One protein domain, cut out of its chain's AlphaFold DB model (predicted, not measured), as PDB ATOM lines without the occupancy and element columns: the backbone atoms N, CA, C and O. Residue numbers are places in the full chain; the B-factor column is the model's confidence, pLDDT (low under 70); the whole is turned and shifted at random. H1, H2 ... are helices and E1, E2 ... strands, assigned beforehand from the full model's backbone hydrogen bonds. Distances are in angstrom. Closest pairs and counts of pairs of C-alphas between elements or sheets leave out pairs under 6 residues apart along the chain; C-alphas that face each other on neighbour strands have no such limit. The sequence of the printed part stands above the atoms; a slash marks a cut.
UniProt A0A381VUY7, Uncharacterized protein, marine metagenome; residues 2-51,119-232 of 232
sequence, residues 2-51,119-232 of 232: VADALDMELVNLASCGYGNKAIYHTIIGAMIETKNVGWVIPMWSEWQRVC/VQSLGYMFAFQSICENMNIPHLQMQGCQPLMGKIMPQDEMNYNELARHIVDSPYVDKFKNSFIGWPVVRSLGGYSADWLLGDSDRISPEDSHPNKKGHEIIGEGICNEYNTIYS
ATOM      1  N   VAL A   2      -0.273 -29.925  28.048       84.31
ATOM      2  CA  VAL A   2       0.399 -31.130  28.586       84.31
ATOM      3  C   VAL A   2       1.706 -31.442  27.846       84.31
ATOM      4  O   VAL A   2       2.745 -31.566  28.478       84.31
ATOM      5  N   ALA A   3       1.670 -31.498  26.510       89.06
ATOM      6  CA  ALA A   3       2.866 -31.736  25.698       89.06
ATOM      7  C   ALA A   3       3.911 -30.614  25.863       89.06
ATOM      8  O   ALA A   3       5.078 -30.900  26.099       89.06
ATOM      9  N   ASP A   4       3.468 -29.349  25.851       87.56
ATOM     10  CA  ASP A   4       4.345 -28.187  26.069       87.56
ATOM     11  C   ASP A   4       5.030 -28.221  27.445       87.56
ATOM     12  O   ASP A   4       6.203 -27.887  27.558       87.56
ATOM     13  N   ALA A   5       4.314 -28.640  28.497       84.88
ATOM     14  CA  ALA A   5       4.857 -28.738  29.853       84.88
ATOM     15  C   ALA A   5       5.956 -29.807  29.985       84.88
ATOM     16  O   ALA A   5       6.760 -29.731  30.911       84.88
ATOM     17  N   LEU A   6       5.983 -30.781  29.074       86.38
ATOM     18  CA  LEU A   6       6.958 -31.870  29.042       86.38
ATOM     19  C   LEU A   6       7.969 -31.749  27.894       86.38
ATOM     20  O   LEU A   6       8.749 -32.676  27.694       86.38
ATOM     21  N   ASP A   7       7.955 -30.640  27.144       91.00
ATOM     22  CA  ASP A   7       8.792 -30.431  25.951       91.00
ATOM     23  C   ASP A   7       8.658 -31.573  24.915       91.00
ATOM     24  O   ASP A   7       9.636 -32.089  24.374       91.00
ATOM     25  N   MET A   8       7.418 -32.013  24.665       92.44
ATOM     26  CA  MET A   8       7.085 -33.094  23.728       92.44
ATOM     27  C   MET A   8       6.286 -32.593  22.518       92.44
ATOM     28  O   MET A   8       5.474 -31.673  22.618       92.44
ATOM     29  N   GLU A   9       6.442 -33.264  21.373       94.94
ATOM     30  CA  GLU A   9       5.567 -33.079  20.211       94.94
ATOM     31  C   GLU A   9       4.212 -33.779  20.429       94.94
ATOM     32  O   GLU A   9       4.150 -34.951  20.807       94.94
ATOM     33  N   LEU A  10       3.105 -33.072  20.174       94.69
ATOM     34  CA  LEU A  10       1.755 -33.620  20.325       94.69
ATOM     35  C   LEU A  10       1.272 -34.324  19.050       94.69
ATOM     36  O   LEU A  10       0.967 -33.672  18.052       94.69
ATOM     37  N   VAL A  11       1.026 -35.631  19.148       95.00
ATOM     38  CA  VAL A  11       0.210 -36.380  18.180       95.00
ATOM     39  C   VAL A  11      -1.222 -36.487  18.714       95.00
ATOM     40  O   VAL A  11      -1.520 -37.303  19.584       95.00
ATOM     41  N   ASN A  12      -2.124 -35.631  18.227       93.25
ATOM     42  CA  ASN A  12      -3.511 -35.606  18.694       93.25
ATOM     43  C   ASN A  12      -4.396 -36.590  17.911       93.25
ATOM     44  O   ASN A  12      -4.668 -36.385  16.729       93.25
ATOM     45  N   LEU A  13      -4.899 -37.608  18.608       93.06
ATOM     46  CA  LEU A  13      -5.801 -38.633  18.067       93.06
ATOM     47  C   LEU A  13      -7.251 -38.476  18.560       93.06
ATOM     48  O   LEU A  13      -8.098 -39.335  18.317       93.06
ATOM     49  N   ALA A  14      -7.545 -37.410  19.309       89.19
ATOM     50  CA  ALA A  14      -8.845 -37.216  19.928       89.19
ATOM     51  C   ALA A  14      -9.936 -36.980  18.876       89.19
ATOM     52  O   ALA A  14      -9.781 -36.202  17.934       89.19
ATOM     53  N   SER A  15     -11.088 -37.616  19.084       88.50
ATOM     54  CA  SER A  15     -12.263 -37.467  18.229       88.50
ATOM     55  C   SER A  15     -13.534 -37.414  19.071       88.50
ATOM     56  O   SER A  15     -13.688 -38.136  20.061       88.50
ATOM     57  N   CYS A  16     -14.462 -36.531  18.699       86.25
ATOM     58  CA  CYS A  16     -15.697 -36.334  19.449       86.25
ATOM     59  C   CYS A  16     -16.601 -37.574  19.359       86.25
ATOM     60  O   CYS A  16     -16.915 -38.072  18.276       86.25
ATOM     61  N   GLY A  17     -17.055 -38.063  20.518       86.56
ATOM     62  CA  GLY A  17     -17.976 -39.195  20.602       86.56
ATOM     63  C   GLY A  17     -17.378 -40.533  20.157       86.56
ATOM     64  O   GLY A  17     -18.138 -41.438  19.798       86.56
ATOM     65  N   TYR A  18     -16.054 -40.660  20.176       91.50
ATOM     66  CA  TYR A  18     -15.325 -41.879  19.841       91.50
ATOM     67  C   TYR A  18     -15.433 -42.918  20.961       91.50
ATOM     68  O   TYR A  18     -15.374 -42.562  22.132       91.50
ATOM     69  N   GLY A  19     -15.661 -44.193  20.633       94.62
ATOM     70  CA  GLY A  19     -15.818 -45.248  21.642       94.62
ATOM     71  C   GLY A  19     -14.575 -46.064  21.905       94.62
ATOM     72  O   GLY A  19     -13.644 -46.050  21.111       94.62
ATOM     73  N   ASN A  20     -14.586 -46.800  23.018       96.50
ATOM     74  CA  ASN A  20     -13.400 -47.462  23.570       96.50
ATOM     75  C   ASN A  20     -12.715 -48.410  22.581       96.50
ATOM     76  O   ASN A  20     -11.492 -48.405  22.500       96.50
ATOM     77  N   LYS A  21     -13.484 -49.149  21.768       95.38
ATOM     78  CA  LYS A  21     -12.929 -49.972  20.679       95.38
ATOM     79  C   LYS A  21     -12.133 -49.129  19.679       95.38
ATOM     80  O   LYS A  21     -11.029 -49.501  19.302       95.38
ATOM     81  N   ALA A  22     -12.706 -48.013  19.246       94.50
ATOM     82  CA  ALA A  22     -12.094 -47.145  18.257       94.50
ATOM     83  C   ALA A  22     -10.876 -46.407  18.844       94.50
ATOM     84  O   ALA A  22      -9.813 -46.425  18.240       94.50
ATOM     85  N   ILE A  23     -10.996 -45.875  20.070       96.88
ATOM     86  CA  ILE A  23      -9.889 -45.267  20.833       96.88
ATOM     87  C   ILE A  23      -8.711 -46.242  20.927       96.88
ATOM     88  O   ILE A  23      -7.589 -45.879  20.589       96.88
ATOM     89  N   TYR A  24      -8.976 -47.486  21.340       97.25
ATOM     90  CA  TYR A  24      -7.957 -48.524  21.455       97.25
ATOM     91  C   TYR A  24      -7.245 -48.768  20.120       97.25
ATOM     92  O   TYR A  24      -6.024 -48.674  20.054       97.25
ATOM     93  N   HIS A  25      -7.987 -49.040  19.044       95.00
ATOM     94  CA  HIS A  25      -7.374 -49.346  17.750       95.00
ATOM     95  C   HIS A  25      -6.583 -48.169  17.168       95.00
ATOM     96  O   HIS A  25      -5.467 -48.380  16.698       95.00
ATOM     97  N   THR A  26      -7.121 -46.949  17.242       93.94
ATOM     98  CA  THR A  26      -6.445 -45.736  16.762       93.94
ATOM     99  C   THR A  26      -5.141 -45.487  17.516       93.94
ATOM    100  O   THR A  26      -4.110 -45.242  16.894       93.94
ATOM    101  N   ILE A  27      -5.150 -45.595  18.850       96.06
ATOM    102  CA  ILE A  27      -3.948 -45.362  19.661       96.06
ATOM    103  C   ILE A  27      -2.884 -46.421  19.386       96.06
ATOM    104  O   ILE A  27      -1.731 -46.067  19.160       96.06
ATOM    105  N   ILE A  28      -3.254 -47.706  19.352       96.38
ATOM    106  CA  ILE A  28      -2.285 -48.774  19.079       96.38
ATOM    107  C   ILE A  28      -1.684 -48.635  17.673       96.38
ATOM    108  O   ILE A  28      -0.476 -48.794  17.522       96.38
ATOM    109  N   GLY A  29      -2.488 -48.297  16.658       94.81
ATOM    110  CA  GLY A  29      -1.981 -48.030  15.309       94.81
ATOM    111  C   GLY A  29      -0.973 -46.880  15.292       94.81
ATOM    112  O   GLY A  29       0.159 -47.047  14.837       94.81
ATOM    113  N   ALA A  30      -1.337 -45.748  15.895       95.25
ATOM    114  CA  ALA A  30      -0.459 -44.586  15.973       95.25
ATOM    115  C   ALA A  30       0.841 -44.869  16.745       95.25
ATOM    116  O   ALA A  30       1.899 -44.386  16.345       95.25
ATOM    117  N   MET A  31       0.800 -45.678  17.810       96.19
ATOM    118  CA  MET A  31       1.996 -46.081  18.566       96.19
ATOM    119  C   MET A  31       2.991 -46.895  17.731       96.19
ATOM    120  O   MET A  31       4.188 -46.847  18.000       96.19
ATOM    121  N   ILE A  32       2.512 -47.653  16.742       94.75
ATOM    122  CA  ILE A  32       3.355 -48.465  15.853       94.75
ATOM    123  C   ILE A  32       3.978 -47.597  14.752       94.75
ATOM    124  O   ILE A  32       5.134 -47.796  14.381       94.75
ATOM    125  N   GLU A  33       3.213 -46.648  14.217       94.25
ATOM    126  CA  GLU A  33       3.636 -45.796  13.098       94.25
ATOM    127  C   GLU A  33       4.520 -44.622  13.539       94.25
ATOM    128  O   GLU A  33       5.403 -44.181  12.796       94.25
ATOM    129  N   THR A  34       4.307 -44.123  14.757       94.31
ATOM    130  CA  THR A  34       5.037 -42.975  15.296       94.31
ATOM    131  C   THR A  34       6.408 -43.402  15.811       94.31
ATOM    132  O   THR A  34       6.541 -44.311  16.626       94.31
ATOM    133  N   LYS A  35       7.460 -42.712  15.367       91.12
ATOM    134  CA  LYS A  35       8.822 -42.927  15.874       91.12
ATOM    135  C   LYS A  35       9.032 -42.157  17.176       91.12
ATOM    136  O   LYS A  35       8.547 -41.042  17.305       91.12
ATOM    137  N   ASN A  36       9.834 -42.718  18.082       93.56
ATOM    138  CA  ASN A  36      10.261 -42.068  19.330       93.56
ATOM    139  C   ASN A  36       9.096 -41.618  20.231       93.56
ATOM    140  O   ASN A  36       9.092 -40.501  20.741       93.56
ATOM    141  N   VAL A  37       8.102 -42.487  20.432       96.12
ATOM    142  CA  VAL A  37       6.984 -42.209  21.344       96.12
ATOM    143  C   VAL A  37       7.501 -42.099  22.780       96.12
ATOM    144  O   VAL A  37       7.926 -43.092  23.367       96.12
ATOM    145  N   GLY A  38       7.460 -40.888  23.341       94.06
ATOM    146  CA  GLY A  38       7.892 -40.621  24.717       94.06
ATOM    147  C   GLY A  38       6.821 -40.904  25.772       94.06
ATOM    148  O   GLY A  38       7.156 -41.264  26.896       94.06
ATOM    149  N   TRP A  39       5.538 -40.756  25.423       95.56
ATOM    150  CA  TRP A  39       4.420 -40.926  26.353       95.56
ATOM    151  C   TRP A  39       3.087 -41.111  25.615       95.56
ATOM    152  O   TRP A  39       2.901 -40.565  24.527       95.56
ATOM    153  N   VAL A  40       2.146 -41.867  26.198       97.00
ATOM    154  CA  VAL A  40       0.806 -42.102  25.627       97.00
ATOM    155  C   VAL A  40      -0.284 -41.962  26.687       97.00
ATOM    156  O   VAL A  40      -0.141 -42.473  27.798       97.00
ATOM    157  N   ILE A  41      -1.393 -41.300  26.326       96.69
ATOM    158  CA  ILE A  41      -2.521 -41.050  27.236       96.69
ATOM    159  C   ILE A  41      -3.882 -41.232  26.545       96.69
ATOM    160  O   ILE A  41      -4.365 -40.314  25.877       96.69
ATOM    161  N   PRO A  42      -4.561 -42.379  26.713       97.25
ATOM    162  CA  PRO A  42      -5.978 -42.497  26.405       97.25
ATOM    163  C   PRO A  42      -6.861 -41.873  27.490       97.25
ATOM    164  O   PRO A  42      -6.710 -42.136  28.688       97.25
ATOM    165  N   MET A  43      -7.879 -41.138  27.041       96.81
ATOM    166  CA  MET A  43      -9.083 -40.860  27.824       96.81
ATOM    167  C   MET A  43     -10.232 -41.723  27.300       96.81
ATOM    168  O   MET A  43     -10.692 -41.539  26.173       96.81
ATOM    169  N   TRP A  44     -10.702 -42.667  28.112       97.75
ATOM    170  CA  TRP A  44     -11.748 -43.614  27.728       97.75
ATOM    171  C   TRP A  44     -13.145 -42.972  27.732       97.75
ATOM    172  O   TRP A  44     -13.431 -42.052  28.500       97.75
ATOM    173  N   SER A  45     -14.022 -43.465  26.860       95.75
ATOM    174  CA  SER A  45     -15.409 -43.023  26.675       95.75
ATOM    175  C   SER A  45     -16.409 -43.931  27.419       95.75
ATOM    176  O   SER A  45     -16.010 -44.819  28.174       95.75
ATOM    177  N   GLU A  46     -17.716 -43.711  27.235       94.31
ATOM    178  CA  GLU A  46     -18.787 -44.508  27.831       94.31
ATOM    179  C   GLU A  46     -18.724 -45.970  27.352       94.31
ATOM    180  O   GLU A  46     -18.612 -46.262  26.159       94.31
ATOM    181  N   TRP A  47     -18.889 -46.906  28.282       95.44
ATOM    182  CA  TRP A  47     -18.709 -48.347  28.087       95.44
ATOM    183  C   TRP A  47     -19.860 -48.987  27.300       95.44
ATOM    184  O   TRP A  47     -19.747 -50.110  26.819       95.44
ATOM    185  N   GLN A  48     -20.973 -48.264  27.144       92.62
ATOM    186  CA  GLN A  48     -22.142 -48.675  26.360       92.62
ATOM    187  C   GLN A  48     -22.059 -48.235  24.887       92.62
ATOM    188  O   GLN A  48     -22.975 -48.495  24.101       92.62
ATOM    189  N   ARG A  49     -21.002 -47.509  24.503       92.88
ATOM    190  CA  ARG A  49     -20.843 -46.990  23.145       92.88
ATOM    191  C   ARG A  49     -20.438 -48.117  22.200       92.88
ATOM    192  O   ARG A  49     -19.440 -48.795  22.418       92.88
ATOM    193  N   VAL A  50     -21.196 -48.286  21.120       93.56
ATOM    194  CA  VAL A  50     -20.881 -49.256  20.067       93.56
ATOM    195  C   VAL A  50     -20.041 -48.606  18.979       93.56
ATOM    196  O   VAL A  50     -20.208 -47.422  18.680       93.56
ATOM    197  N   CYS A  51     -19.163 -49.404  18.374       91.88
ATOM    198  CA  CYS A  51     -18.246 -48.978  17.318       91.88
ATOM    199  C   CYS A  51     -18.232 -50.004  16.172       91.88
ATOM    200  O   CYS A  51     -17.284 -50.789  16.076       91.88
ATOM    201  N   VAL A 119     -16.695 -56.041  30.299       96.62
ATOM    202  CA  VAL A 119     -15.727 -57.013  29.765       96.62
ATOM    203  C   VAL A 119     -14.911 -56.402  28.626       96.62
ATOM    204  O   VAL A 119     -13.688 -56.519  28.606       96.62
ATOM    205  N   GLN A 120     -15.577 -55.720  27.692       96.75
ATOM    206  CA  GLN A 120     -14.911 -55.116  26.545       96.75
ATOM    207  C   GLN A 120     -13.986 -53.957  26.946       96.75
ATOM    208  O   GLN A 120     -12.832 -53.929  26.523       96.75
ATOM    209  N   SER A 121     -14.479 -53.004  27.741       97.81
ATOM    210  CA  SER A 121     -13.716 -51.797  28.085       97.81
ATOM    211  C   SER A 121     -12.508 -52.133  28.954       97.81
ATOM    212  O   SER A 121     -11.406 -51.691  28.642       97.81
ATOM    213  N   LEU A 122     -12.681 -52.992  29.966       98.50
ATOM    214  CA  LEU A 122     -11.578 -53.455  30.811       98.50
ATOM    215  C   LEU A 122     -10.523 -54.216  30.003       98.50
ATOM    216  O   LEU A 122      -9.330 -54.003  30.201       98.50
ATOM    217  N   GLY A 123     -10.956 -55.044  29.047       98.62
ATOM    218  CA  GLY A 123     -10.053 -55.733  28.130       98.62
ATOM    219  C   GLY A 123      -9.188 -54.767  27.316       98.62
ATOM    220  O   GLY A 123      -7.978 -54.958  27.245       98.62
ATOM    221  N   TYR A 124      -9.775 -53.705  26.753       98.50
ATOM    222  CA  TYR A 124      -9.020 -52.688  26.009       98.50
ATOM    223  C   TYR A 124      -8.069 -51.879  26.891       98.50
ATOM    224  O   TYR A 124      -6.919 -51.677  26.510       98.50
ATOM    225  N   MET A 125      -8.524 -51.459  28.072       98.69
ATOM    226  CA  MET A 125      -7.712 -50.713  29.038       98.69
ATOM    227  C   MET A 125      -6.495 -51.526  29.491       98.69
ATOM    228  O   MET A 125      -5.375 -51.015  29.553       98.69
ATOM    229  N   PHE A 126      -6.703 -52.812  29.790       98.75
ATOM    230  CA  PHE A 126      -5.632 -53.696  30.238       98.75
ATOM    231  C   PHE A 126      -4.682 -54.057  29.092       98.75
ATOM    232  O   PHE A 126      -3.467 -54.087  29.288       98.75
ATOM    233  N   ALA A 127      -5.211 -54.283  27.886       98.69
ATOM    234  CA  ALA A 127      -4.395 -54.515  26.699       98.69
ATOM    235  C   ALA A 127      -3.517 -53.299  26.377       98.69
ATOM    236  O   ALA A 127      -2.322 -53.468  26.158       98.69
ATOM    237  N   PHE A 128      -4.074 -52.084  26.420       98.75
ATOM    238  CA  PHE A 128      -3.314 -50.843  26.269       98.75
ATOM    239  C   PHE A 128      -2.159 -50.765  27.276       98.75
ATOM    240  O   PHE A 128      -1.008 -50.638  26.863       98.75
ATOM    241  N   GLN A 129      -2.449 -50.934  28.573       98.62
ATOM    242  CA  GLN A 129      -1.424 -50.937  29.625       98.62
ATOM    243  C   GLN A 129      -0.321 -51.961  29.322       98.62
ATOM    244  O   GLN A 129       0.863 -51.632  29.329       98.62
ATOM    245  N   SER A 130      -0.716 -53.194  29.001       98.62
ATOM    246  CA  SER A 130       0.209 -54.299  28.733       98.62
ATOM    247  C   SER A 130       1.101 -54.033  27.517       98.62
ATOM    248  O   SER A 130       2.284 -54.370  27.537       98.62
ATOM    249  N   ILE A 131       0.556 -53.419  26.463       98.50
ATOM    250  CA  ILE A 131       1.311 -53.060  25.258       98.50
ATOM    251  C   ILE A 131       2.320 -51.955  25.577       98.50
ATOM    252  O   ILE A 131       3.492 -52.102  25.238       98.50
ATOM    253  N   CYS A 132       1.910 -50.890  26.272       98.31
ATOM    254  CA  CYS A 132       2.828 -49.828  26.691       98.31
ATOM    255  C   CYS A 132       3.976 -50.374  27.549       98.31
ATOM    256  O   CYS A 132       5.134 -50.049  27.299       98.31
ATOM    257  N   GLU A 133       3.675 -51.250  28.510       97.62
ATOM    258  CA  GLU A 133       4.691 -51.907  29.336       97.62
ATOM    259  C   GLU A 133       5.646 -52.768  28.506       97.62
ATOM    260  O   GLU A 133       6.858 -52.689  28.688       97.62
ATOM    261  N   ASN A 134       5.127 -53.553  27.560       97.94
ATOM    262  CA  ASN A 134       5.956 -54.385  26.691       97.94
ATOM    263  C   ASN A 134       6.877 -53.557  25.782       97.94
ATOM    264  O   ASN A 134       8.021 -53.942  25.547       97.94
ATOM    265  N   MET A 135       6.392 -52.411  25.307       96.88
ATOM    266  CA  MET A 135       7.159 -51.479  24.481       96.88
ATOM    267  C   MET A 135       8.086 -50.570  25.303       96.88
ATOM    268  O   MET A 135       8.851 -49.810  24.715       96.88
ATOM    269  N   ASN A 136       8.050 -50.649  26.640       96.31
ATOM    270  CA  ASN A 136       8.729 -49.728  27.558       96.31
ATOM    271  C   ASN A 136       8.377 -48.251  27.305       96.31
ATOM    272  O   ASN A 136       9.234 -47.374  27.396       96.31
ATOM    273  N   ILE A 137       7.110 -47.976  26.984       96.25
ATOM    274  CA  ILE A 137       6.596 -46.623  26.770       96.25
ATOM    275  C   ILE A 137       5.881 -46.160  28.052       96.25
ATOM    276  O   ILE A 137       4.936 -46.831  28.500       96.25
ATOM    277  N   PRO A 138       6.294 -45.028  28.660       95.69
ATOM    278  CA  PRO A 138       5.539 -44.386  29.731       95.69
ATOM    279  C   PRO A 138       4.085 -44.174  29.312       95.69
ATOM    280  O   PRO A 138       3.799 -43.839  28.161       95.69
ATOM    281  N   HIS A 139       3.140 -44.335  30.232       97.75
ATOM    282  CA  HIS A 139       1.728 -44.174  29.907       97.75
ATOM    283  C   HIS A 139       0.933 -43.734  31.125       97.75
ATOM    284  O   HIS A 139       1.195 -44.168  32.239       97.75
ATOM    285  N   LEU A 140      -0.084 -42.914  30.900       97.94
ATOM    286  CA  LEU A 140      -1.205 -42.791  31.828       97.94
ATOM    287  C   LEU A 140      -2.473 -43.186  31.090       97.94
ATOM    288  O   LEU A 140      -2.524 -43.135  29.871       97.94
ATOM    289  N   GLN A 141      -3.512 -43.569  31.807       98.19
ATOM    290  CA  GLN A 141      -4.844 -43.715  31.239       98.19
ATOM    291  C   GLN A 141      -5.883 -43.225  32.232       98.19
ATOM    292  O   GLN A 141      -5.682 -43.316  33.440       98.19
ATOM    293  N   MET A 142      -7.006 -42.714  31.737       97.81
ATOM    294  CA  MET A 142      -8.111 -42.330  32.610       97.81
ATOM    295  C   MET A 142      -9.461 -42.517  31.936       97.81
ATOM    296  O   MET A 142      -9.585 -42.483  30.712       97.81
ATOM    297  N   GLN A 143     -10.508 -42.649  32.740       97.75
ATOM    298  CA  GLN A 143     -11.873 -42.541  32.247       97.75
ATOM    299  C   GLN A 143     -12.202 -41.056  32.020       97.75
ATOM    300  O   GLN A 143     -12.153 -40.263  32.957       97.75
ATOM    301  N   GLY A 144     -12.507 -40.661  30.783       95.12
ATOM    302  CA  GLY A 144     -12.745 -39.264  30.414       95.12
ATOM    303  C   GLY A 144     -14.146 -38.787  30.786       95.12
ATOM    304  O   GLY A 144     -14.332 -38.045  31.747       95.12
ATOM    305  N   CYS A 145     -15.153 -39.237  30.040       91.56
ATOM    306  CA  CYS A 145     -16.550 -39.036  30.426       91.56
ATOM    307  C   CYS A 145     -16.963 -40.048  31.503       91.56
ATOM    308  O   CYS A 145     -16.222 -40.970  31.823       91.56
ATOM    309  N   GLN A 146     -18.156 -39.915  32.067       92.19
ATOM    310  CA  GLN A 146     -18.731 -40.956  32.923       92.19
ATOM    311  C   GLN A 146     -18.741 -42.329  32.215       92.19
ATOM    312  O   GLN A 146     -19.000 -42.377  31.016       92.19
ATOM    313  N   PRO A 147     -18.463 -43.459  32.899       94.19
ATOM    314  CA  PRO A 147     -18.374 -44.761  32.230       94.19
ATOM    315  C   PRO A 147     -19.722 -45.238  31.673       94.19
ATOM    316  O   PRO A 147     -19.749 -46.040  30.745       94.19
ATOM    317  N   LEU A 148     -20.843 -44.736  32.189       92.69
ATOM    318  CA  LEU A 148     -22.182 -45.012  31.678       92.69
ATOM    319  C   LEU A 148     -22.845 -43.716  31.226       92.69
ATOM    320  O   LEU A 148     -22.484 -42.624  31.668       92.69
ATOM    321  N   MET A 149     -23.841 -43.832  30.352       84.25
ATOM    322  CA  MET A 149     -24.685 -42.688  30.034       84.25
ATOM    323  C   MET A 149     -25.507 -42.299  31.271       84.25
ATOM    324  O   MET A 149     -26.369 -43.064  31.686       84.25
ATOM    325  N   GLY A 150     -25.285 -41.099  31.811       68.88
ATOM    326  CA  GLY A 150     -26.111 -40.546  32.885       68.88
ATOM    327  C   GLY A 150     -27.321 -39.774  32.353       68.88
ATOM    328  O   GLY A 150     -27.180 -38.925  31.468       68.88
ATOM    329  N   LYS A 151     -28.508 -40.040  32.912       55.31
ATOM    330  CA  LYS A 151     -29.658 -39.121  32.930       55.31
ATOM    331  C   LYS A 151     -30.413 -39.336  34.249       55.31
ATOM    332  O   LYS A 151     -31.337 -40.140  34.294       55.31
ATOM    333  N   ILE A 152     -30.002 -38.571  35.267       53.59
ATOM    334  CA  ILE A 152     -30.468 -38.539  36.668       53.59
ATOM    335  C   ILE A 152     -31.853 -39.174  36.866       53.59
ATOM    336  O   ILE A 152     -32.876 -38.523  36.657       53.59
ATOM    337  N   MET A 153     -31.863 -40.436  37.304       61.34
ATOM    338  CA  MET A 153     -33.005 -41.191  37.841       61.34
ATOM    339  C   MET A 153     -32.465 -42.344  38.720       61.34
ATOM    340  O   MET A 153     -31.313 -42.734  38.533       61.34
ATOM    341  N   PRO A 154     -33.264 -42.960  39.616       68.81
ATOM    342  CA  PRO A 154     -32.849 -44.130  40.414       68.81
ATOM    343  C   PRO A 154     -32.222 -45.283  39.602       68.81
ATOM    344  O   PRO A 154     -31.414 -46.052  40.116       68.81
ATOM    345  N   GLN A 155     -32.563 -45.388  38.314       76.19
ATOM    346  CA  GLN A 155     -31.994 -46.372  37.395       76.19
ATOM    347  C   GLN A 155     -30.484 -46.193  37.171       76.19
ATOM    348  O   GLN A 155     -29.782 -47.186  36.991       76.19
ATOM    349  N   ASP A 156     -29.968 -44.963  37.206       79.44
ATOM    350  CA  ASP A 156     -28.536 -44.715  37.031       79.44
ATOM    351  C   ASP A 156     -27.752 -45.324  38.195       79.44
ATOM    352  O   ASP A 156     -26.763 -46.014  37.973       79.44
ATOM    353  N   GLU A 157     -28.235 -45.163  39.427       86.38
ATOM    354  CA  GLU A 157     -27.619 -45.775  40.607       86.38
ATOM    355  C   GLU A 157     -27.606 -47.306  40.500       86.38
ATOM    356  O   GLU A 157     -26.579 -47.941  40.747       86.38
ATOM    357  N   MET A 158     -28.708 -47.914  40.048       90.06
ATOM    358  CA  MET A 158     -28.761 -49.357  39.791       90.06
ATOM    359  C   MET A 158     -27.745 -49.793  38.728       90.06
ATOM    360  O   MET A 158     -27.036 -50.780  38.932       90.06
ATOM    361  N   ASN A 159     -27.643 -49.044  37.627       92.19
ATOM    362  CA  ASN A 159     -26.705 -49.321  36.543       92.19
ATOM    363  C   ASN A 159     -25.247 -49.182  37.011       92.19
ATOM    364  O   ASN A 159     -24.405 -50.017  36.683       92.19
ATOM    365  N   TYR A 160     -24.940 -48.169  37.824       93.31
ATOM    366  CA  TYR A 160     -23.619 -47.993  38.428       93.31
ATOM    367  C   TYR A 160     -23.291 -49.087  39.446       93.31
ATOM    368  O   TYR A 160     -22.155 -49.555  39.481       93.31
ATOM    369  N   ASN A 161     -24.268 -49.550  40.225       94.12
ATOM    370  CA  ASN A 161     -24.098 -50.687  41.130       94.12
ATOM    371  C   ASN A 161     -23.876 -51.999  40.363       94.12
ATOM    372  O   ASN A 161     -23.103 -52.851  40.800       94.12
ATOM    373  N   GLU A 162     -24.532 -52.183  39.216       95.50
ATOM    374  CA  GLU A 162     -24.263 -53.301  38.308       95.50
ATOM    375  C   GLU A 162     -22.857 -53.223  37.716       95.50
ATOM    376  O   GLU A 162     -22.119 -54.208  37.755       95.50
ATOM    377  N   LEU A 163     -22.455 -52.047  37.236       96.62
ATOM    378  CA  LEU A 163     -21.113 -51.823  36.722       96.62
ATOM    379  C   LEU A 163     -20.045 -52.092  37.790       96.62
ATOM    380  O   LEU A 163     -19.083 -52.804  37.515       96.62
ATOM    381  N   ALA A 164     -20.232 -51.574  39.004       97.56
ATOM    382  CA  ALA A 164     -19.323 -51.793  40.123       97.56
ATOM    383  C   ALA A 164     -19.147 -53.289  40.422       97.56
ATOM    384  O   ALA A 164     -18.016 -53.758  40.531       97.56
ATOM    385  N   ARG A 165     -20.248 -54.057  40.465       98.12
ATOM    386  CA  ARG A 165     -20.197 -55.522  40.607       98.12
ATOM    387  C   ARG A 165     -19.381 -56.165  39.488       98.12
ATOM    388  O   ARG A 165     -18.488 -56.951  39.764       98.12
ATOM    389  N   HIS A 166     -19.626 -55.787  38.235       98.25
ATOM    390  CA  HIS A 166     -18.871 -56.338  37.109       98.25
ATOM    391  C   HIS A 166     -17.389 -55.966  37.105       98.25
ATOM    392  O   HIS A 166     -16.597 -56.760  36.611       98.25
ATOM    393  N   ILE A 167     -17.006 -54.808  37.644       98.25
ATOM    394  CA  ILE A 167     -15.597 -54.446  37.827       98.25
ATOM    395  C   ILE A 167     -14.962 -55.326  38.904       98.25
ATOM    396  O   ILE A 167     -13.924 -55.927  38.638       98.25
ATOM    397  N   VAL A 168     -15.594 -55.439  40.077       98.25
ATOM    398  CA  VAL A 168     -15.088 -56.234  41.211       98.25
ATOM    399  C   VAL A 168     -14.957 -57.715  40.855       98.25
ATOM    400  O   VAL A 168     -13.943 -58.328  41.171       98.25
ATOM    401  N   ASP A 169     -15.942 -58.267  40.146       98.12
ATOM    402  CA  ASP A 169     -15.948 -59.671  39.722       98.12
ATOM    403  C   ASP A 169     -15.044 -59.934  38.500       98.12
ATOM    404  O   ASP A 169     -14.890 -61.081  38.067       98.12
ATOM    405  N   SER A 170     -14.482 -58.888  37.884       98.00
ATOM    406  CA  SER A 170     -13.644 -59.040  36.695       98.00
ATOM    407  C   SER A 170     -12.258 -59.593  37.045       98.00
ATOM    408  O   SER A 170     -11.707 -59.280  38.100       98.00
ATOM    409  N   PRO A 171     -11.599 -60.310  36.116       97.75
ATOM    410  CA  PRO A 171     -10.203 -60.713  36.294       97.75
ATOM    411  C   PRO A 171      -9.212 -59.535  36.220       97.75
ATOM    412  O   PRO A 171      -8.006 -59.759  36.303       97.75
ATOM    413  N   TYR A 172      -9.699 -58.305  36.011       97.75
ATOM    414  CA  TYR A 172      -8.890 -57.101  35.819       97.75
ATOM    415  C   TYR A 172      -8.799 -56.219  37.069       97.75
ATOM    416  O   TYR A 172      -7.991 -55.293  37.081       97.75
ATOM    417  N   VAL A 173      -9.610 -56.474  38.104       96.62
ATOM    418  CA  VAL A 173      -9.774 -55.562  39.251       96.62
ATOM    419  C   VAL A 173      -8.452 -55.195  39.935       96.62
ATOM    420  O   VAL A 173      -8.253 -54.044  40.320       96.62
ATOM    421  N   ASP A 174      -7.536 -56.159  40.020       97.00
ATOM    422  CA  ASP A 174      -6.222 -56.074  40.660       97.00
ATOM    423  C   ASP A 174      -5.064 -55.942  39.651       97.00
ATOM    424  O   ASP A 174      -3.901 -56.111  40.018       97.00
ATOM    425  N   LYS A 175      -5.360 -55.700  38.366       98.12
ATOM    426  CA  LYS A 175      -4.358 -55.705  37.282       98.12
ATOM    427  C   LYS A 175      -3.913 -54.320  36.831       98.12
ATOM    428  O   LYS A 175      -2.860 -54.193  36.202       98.12
ATOM    429  N   PHE A 176      -4.698 -53.291  37.122       98.19
ATOM    430  CA  PHE A 176      -4.358 -51.925  36.744       98.19
ATOM    431  C   PHE A 176      -3.343 -51.315  37.703       98.19
ATOM    432  O   PHE A 176      -3.430 -51.495  38.916       98.19
ATOM    433  N   LYS A 177      -2.367 -50.599  37.142       97.19
ATOM    434  CA  LYS A 177      -1.356 -49.872  37.916       97.19
ATOM    435  C   LYS A 177      -1.843 -48.471  38.270       97.19
ATOM    436  O   LYS A 177      -2.834 -47.989  37.729       97.19
ATOM    437  N   ASN A 178      -1.076 -47.785  39.114       96.44
ATOM    438  CA  ASN A 178      -1.316 -46.380  39.468       96.44
ATOM    439  C   ASN A 178      -1.283 -45.441  38.248       96.44
ATOM    440  O   ASN A 178      -1.802 -44.335  38.325       96.44
ATOM    441  N   SER A 179      -0.747 -45.891  37.106       97.19
ATOM    442  CA  SER A 179      -0.864 -45.183  35.828       97.19
ATOM    443  C   SER A 179      -2.304 -45.097  35.299       97.19
ATOM    444  O   SER A 179      -2.559 -44.345  34.360       97.19
ATOM    445  N   PHE A 180      -3.268 -45.824  35.880       98.44
ATOM    446  CA  PHE A 180      -4.695 -45.620  35.637       98.44
ATOM    447  C   PHE A 180      -5.282 -44.635  36.656       98.44
ATOM    448  O   PHE A 180      -5.772 -45.007  37.723       98.44
ATOM    449  N   ILE A 181      -5.305 -43.362  36.270       98.00
ATOM    450  CA  ILE A 181      -5.834 -42.264  37.079       98.00
ATOM    451  C   ILE A 181      -7.327 -42.487  37.349       98.00
ATOM    452  O   ILE A 181      -8.134 -42.643  36.426       98.00
ATOM    453  N   GLY A 182      -7.694 -42.473  38.630       97.06
ATOM    454  CA  GLY A 182      -9.076 -42.628  39.074       97.06
ATOM    455  C   GLY A 182      -9.628 -44.051  38.986       97.06
ATOM    456  O   GLY A 182     -10.832 -44.233  39.166       97.06
ATOM    457  N   TRP A 183      -8.800 -45.073  38.744       97.94
ATOM    458  CA  TRP A 183      -9.215 -46.473  38.889       97.94
ATOM    459  C   TRP A 183      -9.779 -46.726  40.308       97.94
ATOM    460  O   TRP A 183      -9.162 -46.270  41.270       97.94
ATOM    461  N   PRO A 184     -10.939 -47.404  40.489       96.56
ATOM    462  CA  PRO A 184     -11.716 -48.216  39.538       96.56
ATOM    463  C   PRO A 184     -12.855 -47.496  38.795       96.56
ATOM    464  O   PRO A 184     -13.912 -48.075  38.557       96.56
ATOM    465  N   VAL A 185     -12.659 -46.224  38.435       95.38
ATOM    466  CA  VAL A 185     -13.511 -45.371  37.577       95.38
ATOM    467  C   VAL A 185     -14.955 -45.140  38.038       95.38
ATOM    468  O   VAL A 185     -15.676 -44.353  37.426       95.38
ATOM    469  N   VAL A 186     -15.392 -45.798  39.113       93.94
ATOM    470  CA  VAL A 186     -16.735 -45.722  39.691       93.94
ATOM    471  C   VAL A 186     -16.652 -45.196  41.125       93.94
ATOM    472  O   VAL A 186     -15.961 -45.779  41.960       93.94
ATOM    473  N   ARG A 187     -17.416 -44.135  41.436       92.12
ATOM    474  CA  ARG A 187     -17.401 -43.462  42.753       92.12
ATOM    475  C   ARG A 187     -17.719 -44.376  43.933       92.12
ATOM    476  O   ARG A 187     -17.083 -44.244  44.971       92.12
ATOM    477  N   SER A 188     -18.664 -45.308  43.793       92.75
ATOM    478  CA  SER A 188     -19.021 -46.239  44.880       92.75
ATOM    479  C   SER A 188     -17.893 -47.208  45.249       92.75
ATOM    480  O   SER A 188     -17.908 -47.772  46.337       92.75
ATOM    481  N   LEU A 189     -16.897 -47.361  44.373       95.75
ATOM    482  CA  LEU A 189     -15.679 -48.130  44.609       95.75
ATOM    483  C   LEU A 189     -14.466 -47.230  44.924       95.75
ATOM    484  O   LEU A 189     -13.334 -47.701  44.912       95.75
ATOM    485  N   GLY A 190     -14.683 -45.932  45.163       95.69
ATOM    486  CA  GLY A 190     -13.626 -44.946  45.412       95.69
ATOM    487  C   GLY A 190     -12.931 -44.404  44.156       95.69
ATOM    488  O   GLY A 190     -12.019 -43.594  44.279       95.69
ATOM    489  N   GLY A 191     -13.354 -44.815  42.957       96.38
ATOM    490  CA  GLY A 191     -12.788 -44.347  41.690       96.38
ATOM    491  C   GLY A 191     -13.448 -43.076  41.156       96.38
ATOM    492  O   GLY A 191     -14.465 -42.608  41.675       96.38
ATOM    493  N   TYR A 192     -12.908 -42.528  40.067       96.00
ATOM    494  CA  TYR A 192     -13.491 -41.373  39.393       96.00
ATOM    495  C   TYR A 192     -13.157 -41.269  37.895       96.00
ATOM    496  O   TYR A 192     -12.267 -41.945  37.388       96.00
ATOM    497  N   SER A 193     -13.891 -40.408  37.184       95.50
ATOM    498  CA  SER A 193     -13.620 -39.982  35.807       95.50
ATOM    499  C   SER A 193     -13.247 -38.497  35.757       95.50
ATOM    500  O   SER A 193     -13.502 -37.762  36.714       95.50
ATOM    501  N   ALA A 194     -12.699 -38.036  34.629       95.25
ATOM    502  CA  ALA A 194     -12.383 -36.625  34.407       95.25
ATOM    503  C   ALA A 194     -13.630 -35.741  34.539       95.25
ATOM    504  O   ALA A 194     -13.588 -34.691  35.172       95.25
ATOM    505  N   ASP A 195     -14.764 -36.201  34.001       92.38
ATOM    506  CA  ASP A 195     -16.049 -35.504  34.097       92.38
ATOM    507  C   ASP A 195     -16.445 -35.193  35.546       92.38
ATOM    508  O   ASP A 195     -17.005 -34.138  35.827       92.38
ATOM    509  N   TRP A 196     -16.117 -36.074  36.487       91.56
ATOM    510  CA  TRP A 196     -16.442 -35.903  37.899       91.56
ATOM    511  C   TRP A 196     -15.524 -34.954  38.665       91.56
ATOM    512  O   TRP A 196     -15.848 -34.647  39.814       91.56
ATOM    513  N   LEU A 197     -14.427 -34.502  38.054       92.81
ATOM    514  CA  LEU A 197     -13.524 -33.493  38.612       92.81
ATOM    515  C   LEU A 197     -14.022 -32.061  38.361       92.81
ATOM    516  O   LEU A 197     -13.530 -31.127  38.985       92.81
ATOM    517  N   LEU A 198     -14.980 -31.884  37.447       94.75
ATOM    518  CA  LEU A 198     -15.396 -30.573  36.952       94.75
ATOM    519  C   LEU A 198     -16.663 -30.059  37.639       94.75
ATOM    520  O   LEU A 198     -17.681 -30.761  37.686       94.75
ATOM    521  N   GLY A 199     -16.616 -28.803  38.093       94.75
ATOM    522  CA  GLY A 199     -17.782 -28.058  38.564       94.75
ATOM    523  C   GLY A 199     -18.523 -27.339  37.433       94.75
ATOM    524  O   GLY A 199     -18.079 -27.319  36.286       94.75
ATOM    525  N   ASP A 200     -19.651 -26.705  37.758       94.25
ATOM    526  CA  ASP A 200     -20.505 -26.025  36.768       94.25
ATOM    527  C   ASP A 200     -19.774 -24.897  36.022       94.25
ATOM    528  O   ASP A 200     -19.973 -24.710  34.824       94.25
ATOM    529  N   SER A 201     -18.866 -24.179  36.697       96.44
ATOM    530  CA  SER A 201     -18.057 -23.116  36.079       96.44
ATOM    531  C   SER A 201     -17.022 -23.620  35.071       96.44
ATOM    532  O   SER A 201     -16.439 -22.826  34.334       96.44
ATOM    533  N   ASP A 202     -16.751 -24.924  35.068       97.44
ATOM    534  CA  ASP A 202     -15.703 -25.552  34.260       97.44
ATOM    535  C   ASP A 202     -16.293 -26.230  33.010       97.44
ATOM    536  O   ASP A 202     -15.582 -26.881  32.241       97.44
ATOM    537  N   ARG A 203     -17.602 -26.052  32.792       95.56
ATOM    538  CA  ARG A 203     -18.387 -26.609  31.685       95.56
ATOM    539  C   ARG A 203     -18.853 -25.517  30.726       95.56
ATOM    540  O   ARG A 203     -18.778 -24.326  31.035       95.56
ATOM    541  N   ILE A 204     -19.292 -25.915  29.535       96.19
ATOM    542  CA  ILE A 204     -19.775 -24.981  28.508       96.19
ATOM    543  C   ILE A 204     -21.080 -24.314  28.955       96.19
ATOM    544  O   ILE A 204     -21.194 -23.090  28.886       96.19
ATOM    545  N   SER A 205     -22.055 -25.100  29.417       93.94
ATOM    546  CA  SER A 205     -23.311 -24.592  29.977       93.94
ATOM    547  C   SER A 205     -24.003 -25.651  30.853       93.94
ATOM    548  O   SER A 205     -23.558 -26.799  30.895       93.94
ATOM    549  N   PRO A 206     -25.112 -25.319  31.539       87.94
ATOM    550  CA  PRO A 206     -25.927 -26.316  32.241       87.94
ATOM    551  C   PRO A 206     -26.480 -27.427  31.326       87.94
ATOM    552  O   PRO A 206     -26.660 -28.563  31.761       87.94
ATOM    553  N   GLU A 207     -26.757 -27.114  30.059       86.00
ATOM    554  CA  GLU A 207     -27.253 -28.052  29.043       86.00
ATOM    555  C   GLU A 207     -26.125 -28.804  28.327       86.00
ATOM    556  O   GLU A 207     -26.349 -29.900  27.805       86.00
ATOM    557  N   ASP A 208     -24.931 -28.213  28.293       87.94
ATOM    558  CA  ASP A 208     -23.741 -28.771  27.671       87.94
ATOM    559  C   ASP A 208     -22.657 -29.029  28.724       87.94
ATOM    560  O   ASP A 208     -21.823 -28.177  29.047       87.94
ATOM    561  N   SER A 209     -22.666 -30.258  29.241       89.06
ATOM    562  CA  SER A 209     -21.754 -30.681  30.294       89.06
ATOM    563  C   SER A 209     -20.309 -30.873  29.827       89.06
ATOM    564  O   SER A 209     -19.483 -31.273  30.649       89.06
ATOM    565  N   HIS A 210     -19.973 -30.643  28.550       92.12
ATOM    566  CA  HIS A 210     -18.590 -30.764  28.098       92.12
ATOM    567  C   HIS A 210     -17.692 -29.723  28.792       92.12
ATOM    568  O   HIS A 210     -18.161 -28.635  29.145       92.12
ATOM    569  N   PRO A 211     -16.398 -30.034  28.994       95.00
ATOM    570  CA  PRO A 211     -15.460 -29.092  29.585       95.00
ATOM    571  C   PRO A 211     -15.329 -27.831  28.724       95.00
ATOM    572  O   PRO A 211     -15.242 -27.904  27.499       95.00
ATOM    573  N   ASN A 212     -15.275 -26.669  29.368       96.31
ATOM    574  CA  ASN A 212     -14.811 -25.446  28.720       96.31
ATOM    575  C   ASN A 212     -13.271 -25.365  28.784       96.31
ATOM    576  O   ASN A 212     -12.604 -26.302  29.226       96.31
ATOM    577  N   LYS A 213     -12.681 -24.238  28.359       96.31
ATOM    578  CA  LYS A 213     -11.222 -24.036  28.418       96.31
ATOM    579  C   LYS A 213     -10.642 -24.325  29.813       96.31
ATOM    580  O   LYS A 213      -9.682 -25.080  29.911       96.31
ATOM    581  N   LYS A 214     -11.252 -23.783  30.870       96.50
ATOM    582  CA  LYS A 214     -10.814 -23.987  32.258       96.50
ATOM    583  C   LYS A 214     -10.961 -25.449  32.684       96.50
ATOM    584  O   LYS A 214     -10.070 -25.992  33.324       96.50
ATOM    585  N   GLY A 215     -12.050 -26.113  32.296       96.75
ATOM    586  CA  GLY A 215     -12.214 -27.546  32.556       96.75
ATOM    587  C   GLY A 215     -11.126 -28.397  31.897       96.75
ATOM    588  O   GLY A 215     -10.589 -29.310  32.521       96.75
ATOM    589  N   HIS A 216     -10.737 -28.065  30.664       95.19
ATOM    590  CA  HIS A 216      -9.603 -28.710  30.000       95.19
ATOM    591  C   HIS A 216      -8.260 -28.431  30.694       95.19
ATOM    592  O   HIS A 216      -7.429 -29.337  30.761       95.19
ATOM    593  N   GLU A 217      -8.051 -27.223  31.227       95.62
ATOM    594  CA  GLU A 217      -6.865 -26.878  32.026       95.62
ATOM    595  C   GLU A 217      -6.804 -27.716  33.315       95.62
ATOM    596  O   GLU A 217      -5.801 -28.380  33.552       95.62
ATOM    597  N   ILE A 218      -7.903 -27.822  34.073       96.25
ATOM    598  CA  ILE A 218      -7.975 -28.653  35.294       96.25
ATOM    599  C   ILE A 218      -7.612 -30.116  35.001       96.25
ATOM    600  O   ILE A 218      -6.822 -30.727  35.722       96.25
ATOM    601  N   ILE A 219      -8.178 -30.690  33.934       95.88
ATOM    602  CA  ILE A 219      -7.892 -32.080  33.549       95.88
ATOM    603  C   ILE A 219      -6.417 -32.237  33.167       95.88
ATOM    604  O   ILE A 219      -5.762 -33.180  33.613       95.88
ATOM    605  N   GLY A 220      -5.884 -31.325  32.349       94.94
ATOM    606  CA  GLY A 220      -4.498 -31.397  31.899       94.94
ATOM    607  C   GLY A 220      -3.488 -31.211  33.032       94.94
ATOM    608  O   GLY A 220      -2.500 -31.937  33.074       94.94
ATOM    609  N   GLU A 221      -3.746 -30.304  33.976       94.38
ATOM    610  CA  GLU A 221      -2.922 -30.127  35.179       94.38
ATOM    611  C   GLU A 221      -2.917 -31.390  36.044       94.38
ATOM    612  O   GLU A 221      -1.851 -31.846  36.457       94.38
ATOM    613  N   GLY A 222      -4.087 -32.004  36.264       94.25
ATOM    614  CA  GLY A 222      -4.191 -33.275  36.982       94.25
ATOM    615  C   GLY A 222      -3.355 -34.379  36.331       94.25
ATOM    616  O   GLY A 222      -2.598 -35.064  37.011       94.25
ATOM    617  N   ILE A 223      -3.420 -34.497  35.003       95.00
ATOM    618  CA  ILE A 223      -2.615 -35.453  34.231       95.00
ATOM    619  C   ILE A 223      -1.107 -35.181  34.379       95.00
ATOM    620  O   ILE A 223      -0.344 -36.119  34.604       95.00
ATOM    621  N   CYS A 224      -0.662 -33.923  34.286       93.38
ATOM    622  CA  CYS A 224       0.749 -33.566  34.478       93.38
ATOM    623  C   CYS A 224       1.244 -33.882  35.899       93.38
ATOM    624  O   CYS A 224       2.363 -34.361  36.072       93.38
ATOM    625  N   ASN A 225       0.414 -33.647  36.918       93.56
ATOM    626  CA  ASN A 225       0.766 -33.940  38.307       93.56
ATOM    627  C   ASN A 225       0.936 -35.446  38.553       93.56
ATOM    628  O   ASN A 225       1.903 -35.858  39.197       93.56
ATOM    629  N   GLU A 226       0.039 -36.268  38.005       94.81
ATOM    630  CA  GLU A 226       0.152 -37.730  38.071       94.81
ATOM    631  C   GLU A 226       1.384 -38.229  37.306       94.81
ATOM    632  O   GLU A 226       2.115 -39.087  37.801       94.81
ATOM    633  N   TYR A 227       1.679 -37.644  36.139       92.94
ATOM    634  CA  TYR A 227       2.893 -37.966  35.388       92.94
ATOM    635  C   TYR A 227       4.150 -37.722  36.226       92.94
ATOM    636  O   TYR A 227       4.974 -38.623  36.367       92.94
ATOM    637  N   ASN A 228       4.267 -36.541  36.835       91.88
ATOM    638  CA  ASN A 228       5.413 -36.202  37.676       91.88
ATOM    639  C   ASN A 228       5.505 -37.109  38.909       91.88
ATOM    640  O   ASN A 228       6.593 -37.500  39.301       91.88
ATOM    641  N   THR A 229       4.372 -37.491  39.501       93.88
ATOM    642  CA  THR A 229       4.348 -38.379  40.675       93.88
ATOM    643  C   THR A 229       4.840 -39.794  40.350       93.88
ATOM    644  O   THR A 229       5.414 -40.460  41.209       93.88
ATOM    645  N   ILE A 230       4.592 -40.274  39.130       93.12
ATOM    646  CA  ILE A 230       4.903 -41.652  38.723       93.12
ATOM    647  C   ILE A 230       6.265 -41.759  38.026       93.12
ATOM    648  O   ILE A 230       6.930 -42.789  38.157       93.12
ATOM    649  N   TYR A 231       6.668 -40.734  37.272       89.50
ATOM    650  CA  TYR A 231       7.802 -40.800  36.345       89.50
ATOM    651  C   TYR A 231       8.934 -39.800  36.621       89.50
ATOM    652  O   TYR A 231       9.944 -39.867  35.918       89.50
ATOM    653  N   SER A 232       8.799 -38.888  37.593       81.94
ATOM    654  CA  SER A 232       9.889 -37.996  38.043       81.94
ATOM    655  C   SER A 232      10.473 -38.452  39.375       81.94
ATOM    656  O   SER A 232      11.706 -38.308  39.535       81.94
TER     657      SER A 232
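What this domain is: This is residues 2 to 51 and 119 to 232 of the 232 residues of an uncharacterized protein of marine metagenome (UniProt A0A381VUY7). Around a small core of three short extended stretches, residues 43 to 44, E1 and residues 180 to 181, side by side and parallel with E1 in the middle, helices lie on two sides: H2 and H3, side by side, on one, and the long H6 with the short H1 packed on it on the other. H5 sits near both E1 and H6, H4 lies out toward one end, and long loops, among them residues 169 to 193, make up much of the rest. The printed part has 164 residues, under half of them in named elements, which run H1, H2, H3, E1, H4, H5, H6; the class is mostly helix. It is compact, with a radius of gyration of the C-alphas of 15.8 A, and rounded, spanning 48 by 38 by 31 A.

Where its parts are: The longest helix, H6, has residues 213 to 231 and measures 26.6 A from first to last C-alpha, ending with C-alpha 231 at (7.802, -40.800, 36.345). H1, residues 2 to 5, begins with C-alpha 2 at (0.399, -31.130, 28.586) and measures 5.2 A. H5, residues 194 to 197, measures 5.4 A. The strand E1, residues 141 to 143, measures 7.2 A, with C-alpha 141 at (-4.844, -43.715, 31.239). H3, residues 119 to 134, measures 22.1 A, H2, residues 20 to 33, 20.1 A, and H4, residues 154 to 168, 21.5 A.

How they stand to each other: H6 touches H1 with residues 220 to 224 alone; the closest C-alphas, of Val 2 and Gly 220, are 5.9 A apart. H5 and H6 are close but not clearly touching, with the C-alphas of Ala 194 and Ile 219 closest at 6.4 A. The closest C-alphas of H5 and E1, those of Ala 194 and Gln 143, are 6.3 A apart. E1 pairs with no named strand, but residues 142 to 143 pair in parallel with residues 43 to 44, and residues 141 to 142 with residues 180 to 181. The closest C-alphas of E1 and H3, those of Gln 141 and Met 125, are 7.9 A apart. H3 touches H2 with residues 121 to 128 alone, at a shallow tilt of 18 degrees, the same way; the C-alphas of Tyr 24 and Tyr 124 are closest at 6.3 A. H4 touches no helix, and it is only just apart from H3, at 8.0 A. In H2, H3, H4 and H6 every O i to N i+4 pair is within hydrogen-bond range; H1 and H5 are too short for one, and each has its one O i to N i+3 pair within range.

The domain as a whole: The two C-alphas farthest apart, those of Lys 35 and Pro 154, are 48.4 A apart. Residues 52 to 118 are not printed, and C-alphas 51 and 119 are 15.0 A apart across the cut. The links H1 to H2, H4 to H5 and H5 to H6 are long. The mean pLDDT of the printed part is 93.4, and residues 150 to 154 are under 70.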